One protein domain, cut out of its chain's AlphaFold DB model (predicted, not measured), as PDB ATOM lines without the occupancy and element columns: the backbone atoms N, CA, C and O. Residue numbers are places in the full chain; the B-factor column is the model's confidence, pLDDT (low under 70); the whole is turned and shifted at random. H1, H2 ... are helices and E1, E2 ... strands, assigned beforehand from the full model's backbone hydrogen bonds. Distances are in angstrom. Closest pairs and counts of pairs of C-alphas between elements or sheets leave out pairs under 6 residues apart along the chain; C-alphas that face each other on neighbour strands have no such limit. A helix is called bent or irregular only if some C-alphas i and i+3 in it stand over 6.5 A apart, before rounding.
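This is residues 822 to 933 of the 936 residues of the protein "Putative exporter" of Prevotella multisaccharivorax DSM 17128 (UniProt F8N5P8). A twisted wall of four strands has H4 and H5 side by side over one face, and the hairpin of H2 and H3 packs on H4, in the middle. Residues 824 to 829 stick out. The printed part has 112 residues, with H1 H2 H3 E1 E2 H4 E3 H5 E4 along it; the class is mixed, helices and strands, and the mixed sheet runs E1, E2, E3, E4. It is compact, radius of gyration of the C-alphas 13.8 A, spanning 42 by 33 by 23 A.

Start at H1, residues 822 to 825, apart from H2, residues 836 to 850. Residues 844 to 848 of H2 touch H3, residues 856 to 871, in a helical hairpin; the closest C-alphas, of Lys 848 and Arg 863, are 7.0 A apart. Next find the antiparallel hairpin E1, residues 873 to 876, and E2, residues 880 to 883, with N 874 and O 882 at 2.9 A. The hub H4, residues 890 to 898, touches H2, closest C-alphas Tyr 843 and Ala 894 at 6.1 A, residues 862 to 869 of H3, and H5, residues 911 to 924, closest C-alphas Leu 893 and Ala 921 at 5.2 A. E3, residues 903 to 908, is parallel to E2, N 905 to O 881 2.8 A, and to E4, residues 928 to 932, N 906 to O 929 2.8 A. E2, H4, E3 and E3, H5, E4 are strand-helix-strand units, parallel neighbours joined through a helix, with right-handed crossovers. H4 and H5 make two layers with the sheet, on the same face at heights of 8.3 and 8.9 A. O i to N i+4 pairs are within hydrogen-bond range throughout H2 and H4, 8 of 12 in H3 and 8 of 10 in H5; H1 is too short.

Find C-alpha 836 at (3.394, -38.437, -20.835); H2 runs 21.1 A from there. H3 spans 23.6 A, H5 19.4 A and E3 16.0 A. H3 is irregular, C-alphas 867 and 870 being 8.5 A apart, and H5 only just, C-alphas 919 and 922 being 6.54 A apart. E4 ends at C-alpha 932, (-21.621, -29.958, -4.156).

The farthest C-alphas, of Ile 825 and Thr 877, are 44.6 A apart. The printed part has no cut and no long link. Look for pLDDT under 70 at residues 827 to 838, 870 to 873, 875 to 879, 884 to 886 and 932 to 933.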
ATOM      1  N   LYS A 822       2.598 -12.700 -23.895       75.69
ATOM      2  CA  LYS A 822       3.546 -13.800 -24.140       75.69
ATOM      3  C   LYS A 822       3.194 -14.640 -25.366       75.69
ATOM      4  O   LYS A 822       4.097 -15.002 -26.106       75.69
ATOM      5  N   SER A 823       1.918 -14.955 -25.584       72.75
ATOM      6  CA  SER A 823       1.491 -15.764 -26.740       72.75
ATOM      7  C   SER A 823       1.453 -14.984 -28.057       72.75
ATOM      8  O   SER A 823       1.535 -15.603 -29.115       72.75
ATOM      9  N   LEU A 824       1.369 -13.651 -28.001       75.50
ATOM     10  CA  LEU A 824       1.511 -12.761 -29.158       75.50
ATOM     11  C   LEU A 824       2.976 -12.613 -29.595       75.50
ATOM     12  O   LEU A 824       3.254 -12.673 -30.788       75.50
ATOM     13  N   ILE A 825       3.895 -12.437 -28.640       73.88
ATOM     14  CA  ILE A 825       5.331 -12.244 -28.915       73.88
ATOM     15  C   ILE A 825       6.018 -13.583 -29.222       73.88
ATOM     16  O   ILE A 825       6.811 -13.680 -30.154       73.88
ATOM     17  N   PHE A 826       5.689 -14.628 -28.459       71.19
ATOM     18  CA  PHE A 826       6.219 -15.980 -28.625       71.19
ATOM     19  C   PHE A 826       5.070 -16.944 -28.939       71.19
ATOM     20  O   PHE A 826       4.543 -17.600 -28.030       71.19
ATOM     21  N   PRO A 827       4.645 -17.048 -30.211       65.06
ATOM     22  CA  PRO A 827       3.633 -18.020 -30.595       65.06
ATOM     23  C   PRO A 827       4.167 -19.428 -30.304       65.06
ATOM     24  O   PRO A 827       5.063 -19.925 -30.987       65.06
ATOM     25  N   LYS A 828       3.643 -20.078 -29.255       62.28
ATOM     26  CA  LYS A 828       4.012 -21.460 -28.920       62.28
ATOM     27  C   LYS A 828       3.659 -22.353 -30.113       62.28
ATOM     28  O   LYS A 828       2.480 -22.529 -30.416       62.28
ATOM     29  N   ARG A 829       4.670 -22.930 -30.775       55.75
ATOM     30  CA  ARG A 829       4.464 -24.063 -31.689       55.75
ATOM     31  C   ARG A 829       3.912 -25.223 -30.866       55.75
ATOM     32  O   ARG A 829       4.428 -25.511 -29.790       55.75
ATOM     33  N   TYR A 830       2.836 -25.837 -31.350       56.09
ATOM     34  CA  TYR A 830       2.267 -27.032 -30.736       56.09
ATOM     35  C   TYR A 830       3.342 -28.126 -30.717       56.09
ATOM     36  O   TYR A 830       3.815 -28.490 -31.796       56.09
ATOM     37  N   PRO A 831       3.766 -28.630 -29.546       53.16
ATOM     38  CA  PRO A 831       4.638 -29.789 -29.528       53.16
ATOM     39  C   PRO A 831       3.857 -30.985 -30.084       53.16
ATOM     40  O   PRO A 831       2.706 -31.212 -29.706       53.16
ATOM     41  N   GLN A 832       4.476 -31.755 -30.982       55.03
ATOM     42  CA  GLN A 832       4.110 -33.159 -31.137       55.03
ATOM     43  C   GLN A 832       4.503 -33.819 -29.814       55.03
ATOM     44  O   GLN A 832       5.680 -33.986 -29.524       55.03
ATOM     45  N   VAL A 833       3.521 -34.027 -28.942       59.34
ATOM     46  CA  VAL A 833       3.737 -34.516 -27.580       59.34
ATOM     47  C   VAL A 833       4.197 -35.974 -27.658       59.34
ATOM     48  O   VAL A 833       3.408 -36.833 -28.047       59.34
ATOM     49  N   CYS A 834       5.461 -36.250 -27.323       55.84
ATOM     50  CA  CYS A 834       6.051 -37.589 -27.439       55.84
ATOM     51  C   CYS A 834       6.077 -38.364 -26.110       55.84
ATOM     52  O   CYS A 834       6.047 -39.593 -26.142       55.84
ATOM     53  N   SER A 835       6.085 -37.687 -24.950       66.62
ATOM     54  CA  SER A 835       6.106 -38.337 -23.629       66.62
ATOM     55  C   SER A 835       4.953 -37.900 -22.696       66.62
ATOM     56  O   SER A 835       4.505 -36.749 -22.757       66.62
ATOM     57  N   PRO A 836       4.466 -38.775 -21.784       64.75
ATOM     58  CA  PRO A 836       3.394 -38.437 -20.835       64.75
ATOM     59  C   PRO A 836       3.728 -37.266 -19.891       64.75
ATOM     60  O   PRO A 836       2.833 -36.524 -19.486       64.75
ATOM     61  N   GLY A 837       5.010 -37.081 -19.550       66.38
ATOM     62  CA  GLY A 837       5.479 -35.980 -18.702       66.38
ATOM     63  C   GLY A 837       5.394 -34.616 -19.395       66.38
ATOM     64  O   GLY A 837       4.876 -33.660 -18.818       66.38
ATOM     65  N   GLU A 838       5.806 -34.538 -20.662       69.50
ATOM     66  CA  GLU A 838       5.695 -33.317 -21.477       69.50
ATOM     67  C   GLU A 838       4.231 -32.957 -21.772       69.50
ATOM     68  O   GLU A 838       3.865 -31.778 -21.800       69.50
ATOM     69  N   ALA A 839       3.365 -33.969 -21.930       71.88
ATOM     70  CA  ALA A 839       1.919 -33.782 -22.047       71.88
ATOM     71  C   ALA A 839       1.348 -33.068 -20.812       71.88
ATOM     72  O   ALA A 839       0.590 -32.102 -20.937       71.88
ATOM     73  N   MET A 840       1.750 -33.517 -19.617       75.25
ATOM     74  CA  MET A 840       1.300 -32.951 -18.347       75.25
ATOM     75  C   MET A 840       1.695 -31.479 -18.220       75.25
ATOM     76  O   MET A 840       0.860 -30.625 -17.915       75.25
ATOM     77  N   GLU A 841       2.959 -31.158 -18.492       78.75
ATOM     78  CA  GLU A 841       3.455 -29.788 -18.380       78.75
ATOM     79  C   GLU A 841       2.753 -28.844 -19.373       78.75
ATOM     80  O   GLU A 841       2.393 -27.707 -19.031       78.75
ATOM     81  N   TYR A 842       2.453 -29.346 -20.577       82.19
ATOM     82  CA  TYR A 842       1.650 -28.634 -21.565       82.19
ATOM     83  C   TYR A 842       0.226 -28.349 -21.067       82.19
ATOM     84  O   TYR A 842      -0.205 -27.190 -21.100       82.19
ATOM     85  N   TYR A 843      -0.503 -29.358 -20.575       83.94
ATOM     86  CA  TYR A 843      -1.876 -29.162 -20.098       83.94
ATOM     87  C   TYR A 843      -1.936 -28.286 -18.847       83.94
ATOM     88  O   TYR A 843      -2.803 -27.420 -18.761       83.94
ATOM     89  N   ILE A 844      -0.974 -28.398 -17.929       84.75
ATOM     90  CA  ILE A 844      -0.865 -27.481 -16.785       84.75
ATOM     91  C   ILE A 844      -0.659 -26.038 -17.268       84.75
ATOM     92  O   ILE A 844      -1.301 -25.118 -16.752       84.75
ATOM     93  N   SER A 845       0.207 -25.806 -18.264       84.06
ATOM     94  CA  SER A 845       0.358 -24.472 -18.868       84.06
ATOM     95  C   SER A 845      -0.936 -24.001 -19.533       84.06
ATOM     96  O   SER A 845      -1.255 -22.819 -19.447       84.06
ATOM     97  N   TYR A 846      -1.667 -24.894 -20.194       85.88
ATOM     98  CA  TYR A 846      -2.926 -24.577 -20.861       85.88
ATOM     99  C   TYR A 846      -4.029 -24.190 -19.863       85.88
ATOM    100  O   TYR A 846      -4.696 -23.173 -20.050       85.88
ATOM    101  N   VAL A 847      -4.171 -24.944 -18.768       88.00
ATOM    102  CA  VAL A 847      -5.106 -24.630 -17.678       88.00
ATOM    103  C   VAL A 847      -4.749 -23.287 -17.044       88.00
ATOM    104  O   VAL A 847      -5.625 -22.442 -16.876       88.00
ATOM    105  N   LYS A 848      -3.464 -23.025 -16.765       87.94
ATOM    106  CA  LYS A 848      -3.021 -21.721 -16.235       87.94
ATOM    107  C   LYS A 848      -3.426 -20.552 -17.139       87.94
ATOM    108  O   LYS A 848      -3.814 -19.508 -16.621       87.94
ATOM    109  N   ASP A 849      -3.363 -20.731 -18.457       86.44
ATOM    110  CA  ASP A 849      -3.759 -19.697 -19.415       86.44
ATOM    111  C   ASP A 849      -5.283 -19.502 -19.459       86.44
ATOM    112  O   ASP A 849      -5.751 -18.369 -19.531       86.44
ATOM    113  N   ALA A 850      -6.077 -20.574 -19.362       86.69
ATOM    114  CA  ALA A 850      -7.542 -20.484 -19.346       86.69
ATOM    115  C   ALA A 850      -8.073 -19.637 -18.172       86.69
ATOM    116  O   ALA A 850      -9.012 -18.852 -18.345       86.69
ATOM    117  N   TYR A 851      -7.427 -19.751 -17.008       90.06
ATOM    118  CA  TYR A 851      -7.777 -19.018 -15.787       90.06
ATOM    119  C   TYR A 851      -7.096 -17.643 -15.670       90.06
ATOM    120  O   TYR A 851      -7.346 -16.912 -14.715       90.06
ATOM    121  N   TYR A 852      -6.243 -17.256 -16.625       88.00
ATOM    122  CA  TYR A 852      -5.326 -16.115 -16.494       88.00
ATOM    123  C   TYR A 852      -6.007 -14.762 -16.226       88.00
ATOM    124  O   TYR A 852      -5.459 -13.930 -15.503       88.00
ATOM    125  N   TYR A 853      -7.210 -14.548 -16.768       89.00
ATOM    126  CA  TYR A 853      -7.974 -13.303 -16.619       89.00
ATOM    127  C   TYR A 853      -9.107 -13.380 -15.582       89.00
ATOM    128  O   TYR A 853      -9.934 -12.474 -15.521       89.00
ATOM    129  N   CYS A 854      -9.149 -14.418 -14.744       85.69
ATOM    130  CA  CYS A 854     -10.248 -14.660 -13.796       85.69
ATOM    131  C   CYS A 854     -10.134 -13.913 -12.459       85.69
ATOM    132  O   CYS A 854     -10.912 -14.175 -11.549       85.69
ATOM    133  N   GLY A 855      -9.170 -13.000 -12.336       83.44
ATOM    134  CA  GLY A 855      -8.866 -12.286 -11.096       83.44
ATOM    135  C   GLY A 855      -7.659 -12.876 -10.366       83.44
ATOM    136  O   GLY A 855      -7.331 -14.056 -10.506       83.44
ATOM    137  N   SER A 856      -6.970 -12.033  -9.598       79.44
ATOM    138  CA  SER A 856      -5.716 -12.379  -8.918       79.44
ATOM    139  C   SER A 856      -5.896 -13.490  -7.877       79.44
ATOM    140  O   SER A 856      -5.065 -14.400  -7.817       79.44
ATOM    141  N   ASP A 857      -6.998 -13.474  -7.124       79.56
ATOM    142  CA  ASP A 857      -7.321 -14.495  -6.120       79.56
ATOM    143  C   ASP A 857      -7.531 -15.879  -6.753       79.56
ATOM    144  O   ASP A 857      -6.871 -16.843  -6.358       79.56
ATOM    145  N   VAL A 858      -8.368 -15.972  -7.795       84.00
ATOM    146  CA  VAL A 858      -8.617 -17.228  -8.526       84.00
ATOM    147  C   VAL A 858      -7.316 -17.758  -9.128       84.00
ATOM    148  O   VAL A 858      -6.964 -18.919  -8.929       84.00
ATOM    149  N   VAL A 859      -6.547 -16.900  -9.809       85.88
ATOM    150  CA  VAL A 859      -5.265 -17.284 -10.427       85.88
ATOM    151  C   VAL A 859      -4.262 -17.781  -9.387       85.88
ATOM    152  O   VAL A 859      -3.538 -18.749  -9.644       85.88
ATOM    153  N   ARG A 860      -4.188 -17.133  -8.218       84.25
ATOM    154  CA  ARG A 860      -3.274 -17.523  -7.141       84.25
ATOM    155  C   ARG A 860      -3.629 -18.900  -6.590       84.25
ATOM    156  O   ARG A 860      -2.732 -19.742  -6.509       84.25
ATOM    157  N   THR A 861      -4.904 -19.140  -6.286       84.50
ATOM    158  CA  THR A 861      -5.390 -20.443  -5.805       84.50
ATOM    159  C   THR A 861      -5.140 -21.529  -6.846       84.50
ATOM    160  O   THR A 861      -4.480 -22.518  -6.545       84.50
ATOM    161  N   VAL A 862      -5.514 -21.296  -8.109       86.75
ATOM    162  CA  VAL A 862      -5.283 -22.242  -9.216       86.75
ATOM    163  C   VAL A 862      -3.802 -22.594  -9.370       86.75
ATOM    164  O   VAL A 862      -3.449 -23.769  -9.490       86.75
ATOM    165  N   ARG A 863      -2.896 -21.606  -9.330       86.62
ATOM    166  CA  ARG A 863      -1.446 -21.867  -9.403       86.62
ATOM    167  C   ARG A 863      -0.942 -22.691  -8.221       86.62
ATOM    168  O   ARG A 863      -0.010 -23.470  -8.412       86.62
ATOM    169  N   GLN A 864      -1.505 -22.498  -7.031       85.69
ATOM    170  CA  GLN A 864      -1.114 -23.224  -5.826       85.69
ATOM    171  C   GLN A 864      -1.625 -24.671  -5.847       85.69
ATOM    172  O   GLN A 864      -0.839 -25.582  -5.581       85.69
ATOM    173  N   SER A 865      -2.882 -24.892  -6.245       85.00
ATOM    174  CA  SER A 865      -3.478 -26.229  -6.374       85.00
ATOM    175  C   SER A 865      -2.791 -27.053  -7.467       85.00
ATOM    176  O   SER A 865      -2.444 -28.207  -7.243       85.00
ATOM    177  N   LEU A 866      -2.471 -26.448  -8.620       84.62
ATOM    178  CA  LEU A 866      -1.773 -27.143  -9.713       84.62
ATOM    179  C   LEU A 866      -0.335 -27.573  -9.366       84.62
ATOM    180  O   LEU A 866       0.212 -28.429 -10.055       84.62
ATOM    181  N   ARG A 867       0.298 -27.006  -8.324       82.75
ATOM    182  CA  ARG A 867       1.613 -27.478  -7.835       82.75
ATOM    183  C   ARG A 867       1.519 -28.795  -7.062       82.75
ATOM    184  O   ARG A 867       2.494 -29.532  -7.046       82.75
ATOM    185  N   HIS A 868       0.367 -29.083  -6.460       77.56
ATOM    186  CA  HIS A 868       0.125 -30.271  -5.633       77.56
ATOM    187  C   HIS A 868      -0.925 -31.193  -6.271       77.56
ATOM    188  O   HIS A 868      -1.649 -31.893  -5.571       77.56
ATOM    189  N   TYR A 869      -1.033 -31.185  -7.606       73.69
ATOM    190  CA  TYR A 869      -2.137 -31.834  -8.318       73.69
ATOM    191  C   TYR A 869      -2.245 -33.342  -8.026       73.69
ATOM    192  O   TYR A 869      -3.351 -33.861  -7.955       73.69
ATOM    193  N   SER A 870      -1.121 -34.040  -7.828       68.12
ATOM    194  CA  SER A 870      -1.094 -35.488  -7.584       68.12
ATOM    195  C   SER A 870      -1.716 -35.887  -6.249       68.12
ATOM    196  O   SER A 870      -2.147 -37.023  -6.106       68.12
ATOM    197  N   ALA A 871      -1.758 -34.969  -5.279       62.16
ATOM    198  CA  ALA A 871      -2.389 -35.194  -3.982       62.16
ATOM    199  C   ALA A 871      -3.907 -34.955  -4.013       62.16
ATOM    200  O   ALA A 871      -4.599 -35.426  -3.126       62.16
ATOM    201  N   LEU A 872      -4.401 -34.234  -5.026       60.69
ATOM    202  CA  LEU A 872      -5.787 -33.763  -5.137       60.69
ATOM    203  C   LEU A 872      -6.637 -34.605  -6.101       60.69
ATOM    204  O   LEU A 872      -7.788 -34.266  -6.362       60.69
ATOM    205  N   VAL A 873      -6.057 -35.648  -6.702       68.50
ATOM    206  CA  VAL A 873      -6.736 -36.543  -7.645       68.50
ATOM    207  C   VAL A 873      -6.835 -37.921  -7.006       68.50
ATOM    208  O   VAL A 873      -5.821 -38.600  -6.830       68.50
ATOM    209  N   HIS A 874      -8.056 -38.344  -6.699       71.19
ATOM    210  CA  HIS A 874      -8.336 -39.649  -6.113       71.19
ATOM    211  C   HIS A 874      -8.981 -40.559  -7.163       71.19
ATOM    212  O   HIS A 874      -9.935 -40.191  -7.853       71.19
ATOM    213  N   ALA A 875      -8.406 -41.749  -7.341       65.38
ATOM    214  CA  ALA A 875      -8.966 -42.759  -8.226       65.38
ATOM    215  C   ALA A 875     -10.117 -43.458  -7.507       65.38
ATOM    216  O   ALA A 875      -9.882 -44.083  -6.477       65.38
ATOM    217  N   ASP A 876     -11.323 -43.378  -8.067       55.34
ATOM    218  CA  ASP A 876     -12.511 -43.937  -7.432       55.34
ATOM    219  C   ASP A 876     -13.249 -44.855  -8.412       55.34
ATOM    220  O   ASP A 876     -13.867 -44.403  -9.372       55.34
ATOM    221  N   THR A 877     -13.120 -46.168  -8.185       57.56
ATOM    222  CA  THR A 877     -13.685 -47.286  -8.975       57.56
ATOM    223  C   THR A 877     -13.579 -47.177 -10.519       57.56
ATOM    224  O   THR A 877     -12.945 -46.293 -11.098       57.56
ATOM    225  N   VAL A 878     -14.056 -48.193 -11.250       57.09
ATOM    226  CA  VAL A 878     -13.805 -48.340 -12.698       57.09
ATOM    227  C   VAL A 878     -14.554 -47.262 -13.496       57.09
ATOM    228  O   VAL A 878     -15.734 -47.402 -13.795       57.09
ATOM    229  N   GLY A 879     -13.845 -46.198 -13.889       64.06
ATOM    230  CA  GLY A 879     -14.297 -45.215 -14.888       64.06
ATOM    231  C   GLY A 879     -14.493 -43.773 -14.394       64.06
ATOM    232  O   GLY A 879     -14.731 -42.895 -15.233       64.06
ATOM    233  N   GLN A 880     -14.349 -43.507 -13.090       76.19
ATOM    234  CA  GLN A 880     -14.495 -42.171 -12.494       76.19
ATOM    235  C   GLN A 880     -13.226 -41.728 -11.741       76.19
ATOM    236  O   GLN A 880     -12.406 -42.540 -11.313       76.19
ATOM    237  N   LEU A 881     -13.009 -40.415 -11.666       80.50
ATOM    238  CA  LEU A 881     -11.938 -39.775 -10.894       80.50
ATOM    239  C   LEU A 881     -12.567 -38.636 -10.096       80.50
ATOM    240  O   LEU A 881     -13.186 -37.761 -10.708       80.50
ATOM    241  N   SER A 882     -12.400 -38.647  -8.774       78.62
ATOM    242  CA  SER A 882     -12.816 -37.532  -7.920       78.62
ATOM    243  C   SER A 882     -11.651 -36.561  -7.723       78.62
ATOM    244  O   SER A 882     -10.485 -36.968  -7.647       78.62
ATOM    245  N   VAL A 883     -11.962 -35.268  -7.702       80.00
ATOM    246  CA  VAL A 883     -10.998 -34.191  -7.480       80.00
ATOM    247  C   VAL A 883     -11.462 -33.335  -6.317       80.00
ATOM    248  O   VAL A 883     -12.575 -32.807  -6.348       80.00
ATOM    249  N   ASP A 884     -10.555 -33.165  -5.359       69.81
ATOM    250  CA  ASP A 884     -10.773 -32.424  -4.120       69.81
ATOM    251  C   ASP A 884     -11.209 -30.969  -4.364       69.81
ATOM    252  O   ASP A 884     -10.791 -30.296  -5.325       69.81
ATOM    253  N   ALA A 885     -12.028 -30.476  -3.435       66.25
ATOM    254  CA  ALA A 885     -12.539 -29.116  -3.445       66.25
ATOM    255  C   ALA A 885     -11.425 -28.058  -3.259       66.25
ATOM    256  O   ALA A 885     -10.319 -28.329  -2.788       66.25
ATOM    257  N   GLY A 886     -11.688 -26.822  -3.700       66.81
ATOM    258  CA  GLY A 886     -10.790 -25.680  -3.465       66.81
ATOM    259  C   GLY A 886      -9.853 -25.281  -4.615       66.81
ATOM    260  O   GLY A 886      -8.940 -24.479  -4.413       66.81
ATOM    261  N   SER A 887     -10.055 -25.785  -5.844       75.31
ATOM    262  CA  SER A 887      -9.244 -25.402  -7.024       75.31
ATOM    263  C   SER A 887      -9.993 -24.644  -8.130       75.31
ATOM    264  O   SER A 887      -9.465 -24.509  -9.236       75.31
ATOM    265  N   TYR A 888     -11.220 -24.163  -7.882       84.56
ATOM    266  CA  TYR A 888     -12.090 -23.553  -8.909       84.56
ATOM    267  C   TYR A 888     -12.297 -24.443 -10.157       84.56
ATOM    268  O   TYR A 888     -12.517 -23.948 -11.269       84.56
ATOM    269  N   GLY A 889     -12.172 -25.766 -10.000       85.38
ATOM    270  CA  GLY A 889     -12.231 -26.742 -11.091       85.38
ATOM    271  C   GLY A 889     -10.966 -26.844 -11.953       85.38
ATOM    272  O   GLY A 889     -10.974 -27.560 -12.952       85.38
ATOM    273  N   ALA A 890      -9.869 -26.162 -11.608       87.94
ATOM    274  CA  ALA A 890      -8.663 -26.164 -12.436       87.94
ATOM    275  C   ALA A 890      -7.938 -27.517 -12.441       87.94
ATOM    276  O   ALA A 890      -7.455 -27.945 -13.490       87.94
ATOM    277  N   VAL A 891      -7.881 -28.209 -11.296       86.75
ATOM    278  CA  VAL A 891      -7.303 -29.565 -11.224       86.75
ATOM    279  C   VAL A 891      -8.196 -30.556 -11.974       86.75
ATOM    280  O   VAL A 891      -7.686 -31.369 -12.742       86.75
ATOM    281  N   ALA A 892      -9.522 -30.410 -11.864       87.06
ATOM    282  CA  ALA A 892     -10.481 -31.198 -12.635       87.06
ATOM    283  C   ALA A 892     -10.317 -30.987 -14.148       87.06
ATOM    284  O   ALA A 892     -10.341 -31.953 -14.905       87.06
ATOM    285  N   LEU A 893     -10.063 -29.752 -14.596       88.44
ATOM    286  CA  LEU A 893      -9.762 -29.464 -16.000       88.44
ATOM    287  C   LEU A 893      -8.453 -30.115 -16.462       88.44
ATOM    288  O   LEU A 893      -8.409 -30.680 -17.552       88.44
ATOM    289  N   ALA A 894      -7.397 -30.059 -15.648       86.81
ATOM    290  CA  ALA A 894      -6.131 -30.720 -15.967       86.81
ATOM    291  C   ALA A 894      -6.311 -32.246 -16.088       86.81
ATOM    292  O   ALA A 894      -5.865 -32.837 -17.071       86.81
ATOM    293  N   ALA A 895      -7.025 -32.864 -15.143       84.38
ATOM    294  CA  ALA A 895      -7.336 -34.294 -15.161       84.38
ATOM    295  C   ALA A 895      -8.214 -34.683 -16.362       84.38
ATOM    296  O   ALA A 895      -7.943 -35.681 -17.026       84.38
ATOM    297  N   ALA A 896      -9.220 -33.868 -16.692       86.62
ATOM    298  CA  ALA A 896     -10.116 -34.099 -17.822       86.62
ATOM    299  C   ALA A 896      -9.396 -34.055 -19.177       86.62
ATOM    300  O   ALA A 896      -9.723 -34.838 -20.068       86.62
ATOM    301  N   LEU A 897      -8.404 -33.166 -19.323       85.62
ATOM    302  CA  LEU A 897      -7.562 -33.076 -20.521       85.62
ATOM    303  C   LEU A 897      -6.576 -34.249 -20.636       85.62
ATOM    304  O   LEU A 897      -6.260 -34.666 -21.748       85.62
ATOM    305  N   MET A 898      -6.121 -34.796 -19.504       81.31
ATOM    306  CA  MET A 898      -5.234 -35.967 -19.463       81.31
ATOM    307  C   MET A 898      -5.971 -37.290 -19.694       81.31
ATOM    308  O   MET A 898      -5.428 -38.192 -20.331       81.31
ATOM    309  N   TYR A 899      -7.209 -37.406 -19.210       82.88
ATOM    310  CA  TYR A 899      -8.027 -38.616 -19.302       82.88
ATOM    311  C   TYR A 899      -9.355 -38.340 -20.024       82.88
ATOM    312  O   TYR A 899     -10.419 -38.384 -19.400       82.88
ATOM    313  N   PRO A 900      -9.336 -38.104 -21.350       81.31
ATOM    314  CA  PRO A 900     -10.531 -37.717 -22.107       81.31
ATOM    315  C   PRO A 900     -11.656 -38.768 -22.084       81.31
ATOM    316  O   PRO A 900     -12.818 -38.419 -22.266       81.31
ATOM    317  N   ASN A 901     -11.329 -40.039 -21.818       82.88
ATOM    318  CA  ASN A 901     -12.292 -41.147 -21.771       82.88
ATOM    319  C   ASN A 901     -12.883 -41.409 -20.371       82.88
ATOM    320  O   ASN A 901     -13.726 -42.293 -20.230       82.88
ATOM    321  N   LYS A 902     -12.437 -40.693 -19.329       84.44
ATOM    322  CA  LYS A 902     -12.947 -40.844 -17.955       84.44
ATOM    323  C   LYS A 902     -13.861 -39.679 -17.586       84.44
ATOM    324  O   LYS A 902     -13.665 -38.557 -18.056       84.44
ATOM    325  N   THR A 903     -14.841 -39.946 -16.724       85.12
ATOM    326  CA  THR A 903     -15.673 -38.886 -16.129       85.12
ATOM    327  C   THR A 903     -14.970 -38.342 -14.890       85.12
ATOM    328  O   THR A 903     -14.557 -39.124 -14.034       85.12
ATOM    329  N   ILE A 904     -14.822 -37.019 -14.800       86.75
ATOM    330  CA  ILE A 904     -14.189 -36.348 -13.659       86.75
ATOM    331  C   ILE A 904     -15.280 -35.719 -12.790       86.75
ATOM    332  O   ILE A 904     -16.025 -34.863 -13.277       86.75
ATOM    333  N   MET A 905     -15.371 -36.133 -11.530       85.12
ATOM    334  CA  MET A 905     -16.248 -35.529 -10.525       85.12
ATOM    335  C   MET A 905     -15.449 -34.440  -9.802       85.12
ATOM    336  O   MET A 905     -14.409 -34.712  -9.211       85.12
ATOM    337  N   ALA A 906     -15.880 -33.188  -9.936       85.31
ATOM    338  CA  ALA A 906     -15.248 -32.043  -9.295       85.31
ATOM    339  C   ALA A 906     -16.057 -31.648  -8.059       85.31
ATOM    340  O   ALA A 906     -17.168 -31.124  -8.204       85.31
ATOM    341  N   GLU A 907     -15.488 -31.874  -6.877       83.44
ATOM    342  CA  GLU A 907     -16.070 -31.402  -5.624       83.44
ATOM    343  C   GLU A 907     -15.859 -29.894  -5.472       83.44
ATOM    344  O   GLU A 907     -14.842 -29.331  -5.896       83.44
ATOM    345  N   VAL A 908     -16.852 -29.207  -4.905       81.38
ATOM    346  CA  VAL A 908     -16.795 -27.754  -4.751       81.38
ATOM    347  C   VAL A 908     -17.333 -27.277  -3.407       81.38
ATOM    348  O   VAL A 908     -18.432 -27.657  -3.007       81.38
ATOM    349  N   ASP A 909     -16.586 -26.364  -2.776       75.31
ATOM    350  CA  ASP A 909     -16.862 -25.832  -1.434       75.31
ATOM    351  C   ASP A 909     -18.065 -24.879  -1.391       75.31
ATOM    352  O   ASP A 909     -18.798 -24.796  -0.407       75.31
ATOM    353  N   ASN A 910     -18.244 -24.073  -2.442       79.69
ATOM    354  CA  ASN A 910     -19.239 -23.006  -2.457       79.69
ATOM    355  C   ASN A 910     -19.785 -22.727  -3.873       79.69
ATOM    356  O   ASN A 910     -19.241 -23.165  -4.886       79.69
ATOM    357  N   GLU A 911     -20.890 -21.978  -3.948       82.31
ATOM    358  CA  GLU A 911     -21.578 -21.687  -5.217       82.31
ATOM    359  C   GLU A 911     -20.759 -20.802  -6.173       82.31
ATOM    360  O   GLU A 911     -20.931 -20.875  -7.393       82.31
ATOM    361  N   ASP A 912     -19.874 -19.960  -5.638       80.00
ATOM    362  CA  ASP A 912     -19.023 -19.074  -6.431       80.00
ATOM    363  C   ASP A 912     -17.906 -19.887  -7.114       80.00
ATOM    364  O   ASP A 912     -17.685 -19.738  -8.317       80.00
ATOM    365  N   ASP A 913     -17.300 -20.844  -6.413       82.69
ATOM    366  CA  ASP A 913     -16.350 -21.808  -6.971       82.69
ATOM    367  C   ASP A 913     -17.013 -22.693  -8.045       82.69
ATOM    368  O   ASP A 913     -16.434 -22.943  -9.109       82.69
ATOM    369  N   ALA A 914     -18.266 -23.105  -7.813       84.38
ATOM    370  CA  ALA A 914     -19.030 -23.920  -8.758       84.38
ATOM    371  C   ALA A 914     -19.390 -23.130 -10.024       84.38
ATOM    372  O   ALA A 914     -19.463 -23.690 -11.121       84.38
ATOM    373  N   ALA A 915     -19.626 -21.821  -9.897       85.69
ATOM    374  CA  ALA A 915     -19.840 -20.939 -11.038       85.69
ATOM    375  C   ALA A 915     -18.573 -20.823 -11.903       85.69
ATOM    376  O   ALA A 915     -18.667 -20.982 -13.121       85.69
ATOM    377  N   VAL A 916     -17.394 -20.644 -11.294       86.50
ATOM    378  CA  VAL A 916     -16.115 -20.586 -12.031       86.50
ATOM    379  C   VAL A 916     -15.807 -21.911 -12.730       86.50
ATOM    380  O   VAL A 916     -15.457 -21.922 -13.914       86.50
ATOM    381  N   CYS A 917     -15.996 -23.037 -12.036       87.31
ATOM    382  CA  CYS A 917     -15.799 -24.370 -12.606       87.31
ATOM    383  C   CYS A 917     -16.690 -24.593 -13.843       87.31
ATOM    384  O   CYS A 917     -16.198 -24.965 -14.910       87.31
ATOM    385  N   ARG A 918     -17.987 -24.261 -13.752       88.25
ATOM    386  CA  ARG A 918     -18.923 -24.367 -14.885       88.25
ATOM    387  C   ARG A 918     -18.532 -23.460 -16.055       88.25
ATOM    388  O   ARG A 918     -18.569 -23.890 -17.207       88.25
ATOM    389  N   GLN A 919     -18.140 -22.222 -15.764       89.00
ATOM    390  CA  GLN A 919     -17.852 -21.206 -16.777       89.00
ATOM    391  C   GLN A 919     -16.543 -21.465 -17.543       89.00
ATOM    392  O   GLN A 919     -16.433 -21.148 -18.737       89.00
ATOM    393  N   ILE A 920     -15.541 -22.045 -16.876       88.88
ATOM    394  CA  ILE A 920     -14.205 -22.260 -17.445       88.88
ATOM    395  C   ILE A 920     -13.967 -23.735 -17.742       88.88
ATOM    396  O   ILE A 920     -13.801 -24.093 -18.909       88.88
ATOM    397  N   ALA A 921     -13.961 -24.586 -16.715       87.19
ATOM    398  CA  ALA A 921     -13.569 -25.986 -16.837       87.19
ATOM    399  C   ALA A 921     -14.570 -26.789 -17.679       87.19
ATOM    400  O   ALA A 921     -14.186 -27.324 -18.720       87.19
ATOM    401  N   CYS A 922     -15.856 -26.793 -17.311       85.38
ATOM    402  CA  CYS A 922     -16.891 -27.546 -18.039       85.38
ATOM    403  C   CYS A 922     -17.092 -27.051 -19.482       85.38
ATOM    404  O   CYS A 922     -17.477 -27.817 -20.366       85.38
ATOM    405  N   ARG A 923     -16.819 -25.764 -19.742       88.00
ATOM    406  CA  ARG A 923     -16.856 -25.188 -21.096       88.00
ATOM    407  C   ARG A 923     -15.761 -25.767 -21.991       88.00
ATOM    408  O   ARG A 923     -15.998 -25.976 -23.180       88.00
ATOM    409  N   ILE A 924     -14.566 -25.971 -21.440       86.50
ATOM    410  CA  ILE A 924     -13.402 -26.466 -22.181       86.50
ATOM    411  C   ILE A 924     -13.444 -27.995 -22.304       86.50
ATOM    412  O   ILE A 924     -13.137 -28.515 -23.377       86.50
ATOM    413  N   ALA A 925     -13.845 -28.703 -21.245       87.12
ATOM    414  CA  ALA A 925     -13.906 -30.160 -21.195       87.12
ATOM    415  C   ALA A 925     -15.293 -30.637 -20.724       87.12
ATOM    416  O   ALA A 925     -15.715 -30.377 -19.600       87.12
ATOM    417  N   LYS A 926     -16.010 -31.352 -21.602       87.00
ATOM    418  CA  LYS A 926     -17.401 -31.783 -21.367       87.00
ATOM    419  C   LYS A 926     -17.541 -32.990 -20.427       87.00
ATOM    420  O   LYS A 926     -18.649 -33.282 -19.995       87.00
ATOM    421  N   ASN A 927     -16.450 -33.694 -20.127       86.81
ATOM    422  CA  ASN A 927     -16.409 -34.874 -19.252       86.81
ATOM    423  C   ASN A 927     -16.278 -34.532 -17.753       86.81
ATOM    424  O   ASN A 927     -16.042 -35.429 -16.945       86.81
ATOM    425  N   ILE A 928     -16.438 -33.258 -17.378       87.50
ATOM    426  CA  ILE A 928     -16.425 -32.788 -15.986       87.50
ATOM    427  C   ILE A 928     -17.861 -32.653 -15.477       87.50
ATOM    428  O   ILE A 928     -18.667 -31.938 -16.080       87.50
ATOM    429  N   LYS A 929     -18.164 -33.282 -14.340       86.38
ATOM    430  CA  LYS A 929     -19.412 -33.105 -13.586       86.38
ATOM    431  C   LYS A 929     -19.111 -32.407 -12.262       86.38
ATOM    432  O   LYS A 929     -18.101 -32.690 -11.633       86.38
ATOM    433  N   VAL A 930     -19.971 -31.470 -11.872       84.31
ATOM    434  CA  VAL A 930     -19.794 -30.649 -10.667       84.31
ATOM    435  C   VAL A 930     -20.703 -31.185  -9.569       84.31
ATOM    436  O   VAL A 930     -21.916 -31.237  -9.777       84.31
ATOM    437  N   GLU A 931     -20.131 -31.545  -8.425       79.81
ATOM    438  CA  GLU A 931     -20.861 -32.063  -7.267       79.81
ATOM    439  C   GLU A 931     -20.613 -31.163  -6.051       79.81
ATOM    440  O   GLU A 931     -19.511 -30.658  -5.831       79.81
ATOM    441  N   LYS A 932     -21.678 -30.869  -5.303       69.75
ATOM    442  CA  LYS A 932     -21.621 -29.958  -4.156       69.75
ATOM    443  C   LYS A 932     -21.362 -30.796  -2.912       69.75
ATOM    444  O   LYS A 932     -22.133 -31.722  -2.667       69.75
ATOM    445  N   GLN A 933     -20.326 -30.471  -2.139       62.81
ATOM    446  CA  GLN A 933     -20.080 -31.195  -0.893       62.81
ATOM    447  C   GLN A 933     -21.306 -31.079   0.033       62.81
ATOM    448  O   GLN A 933     -21.851 -29.975   0.186       62.81
TER     449      GLN A 933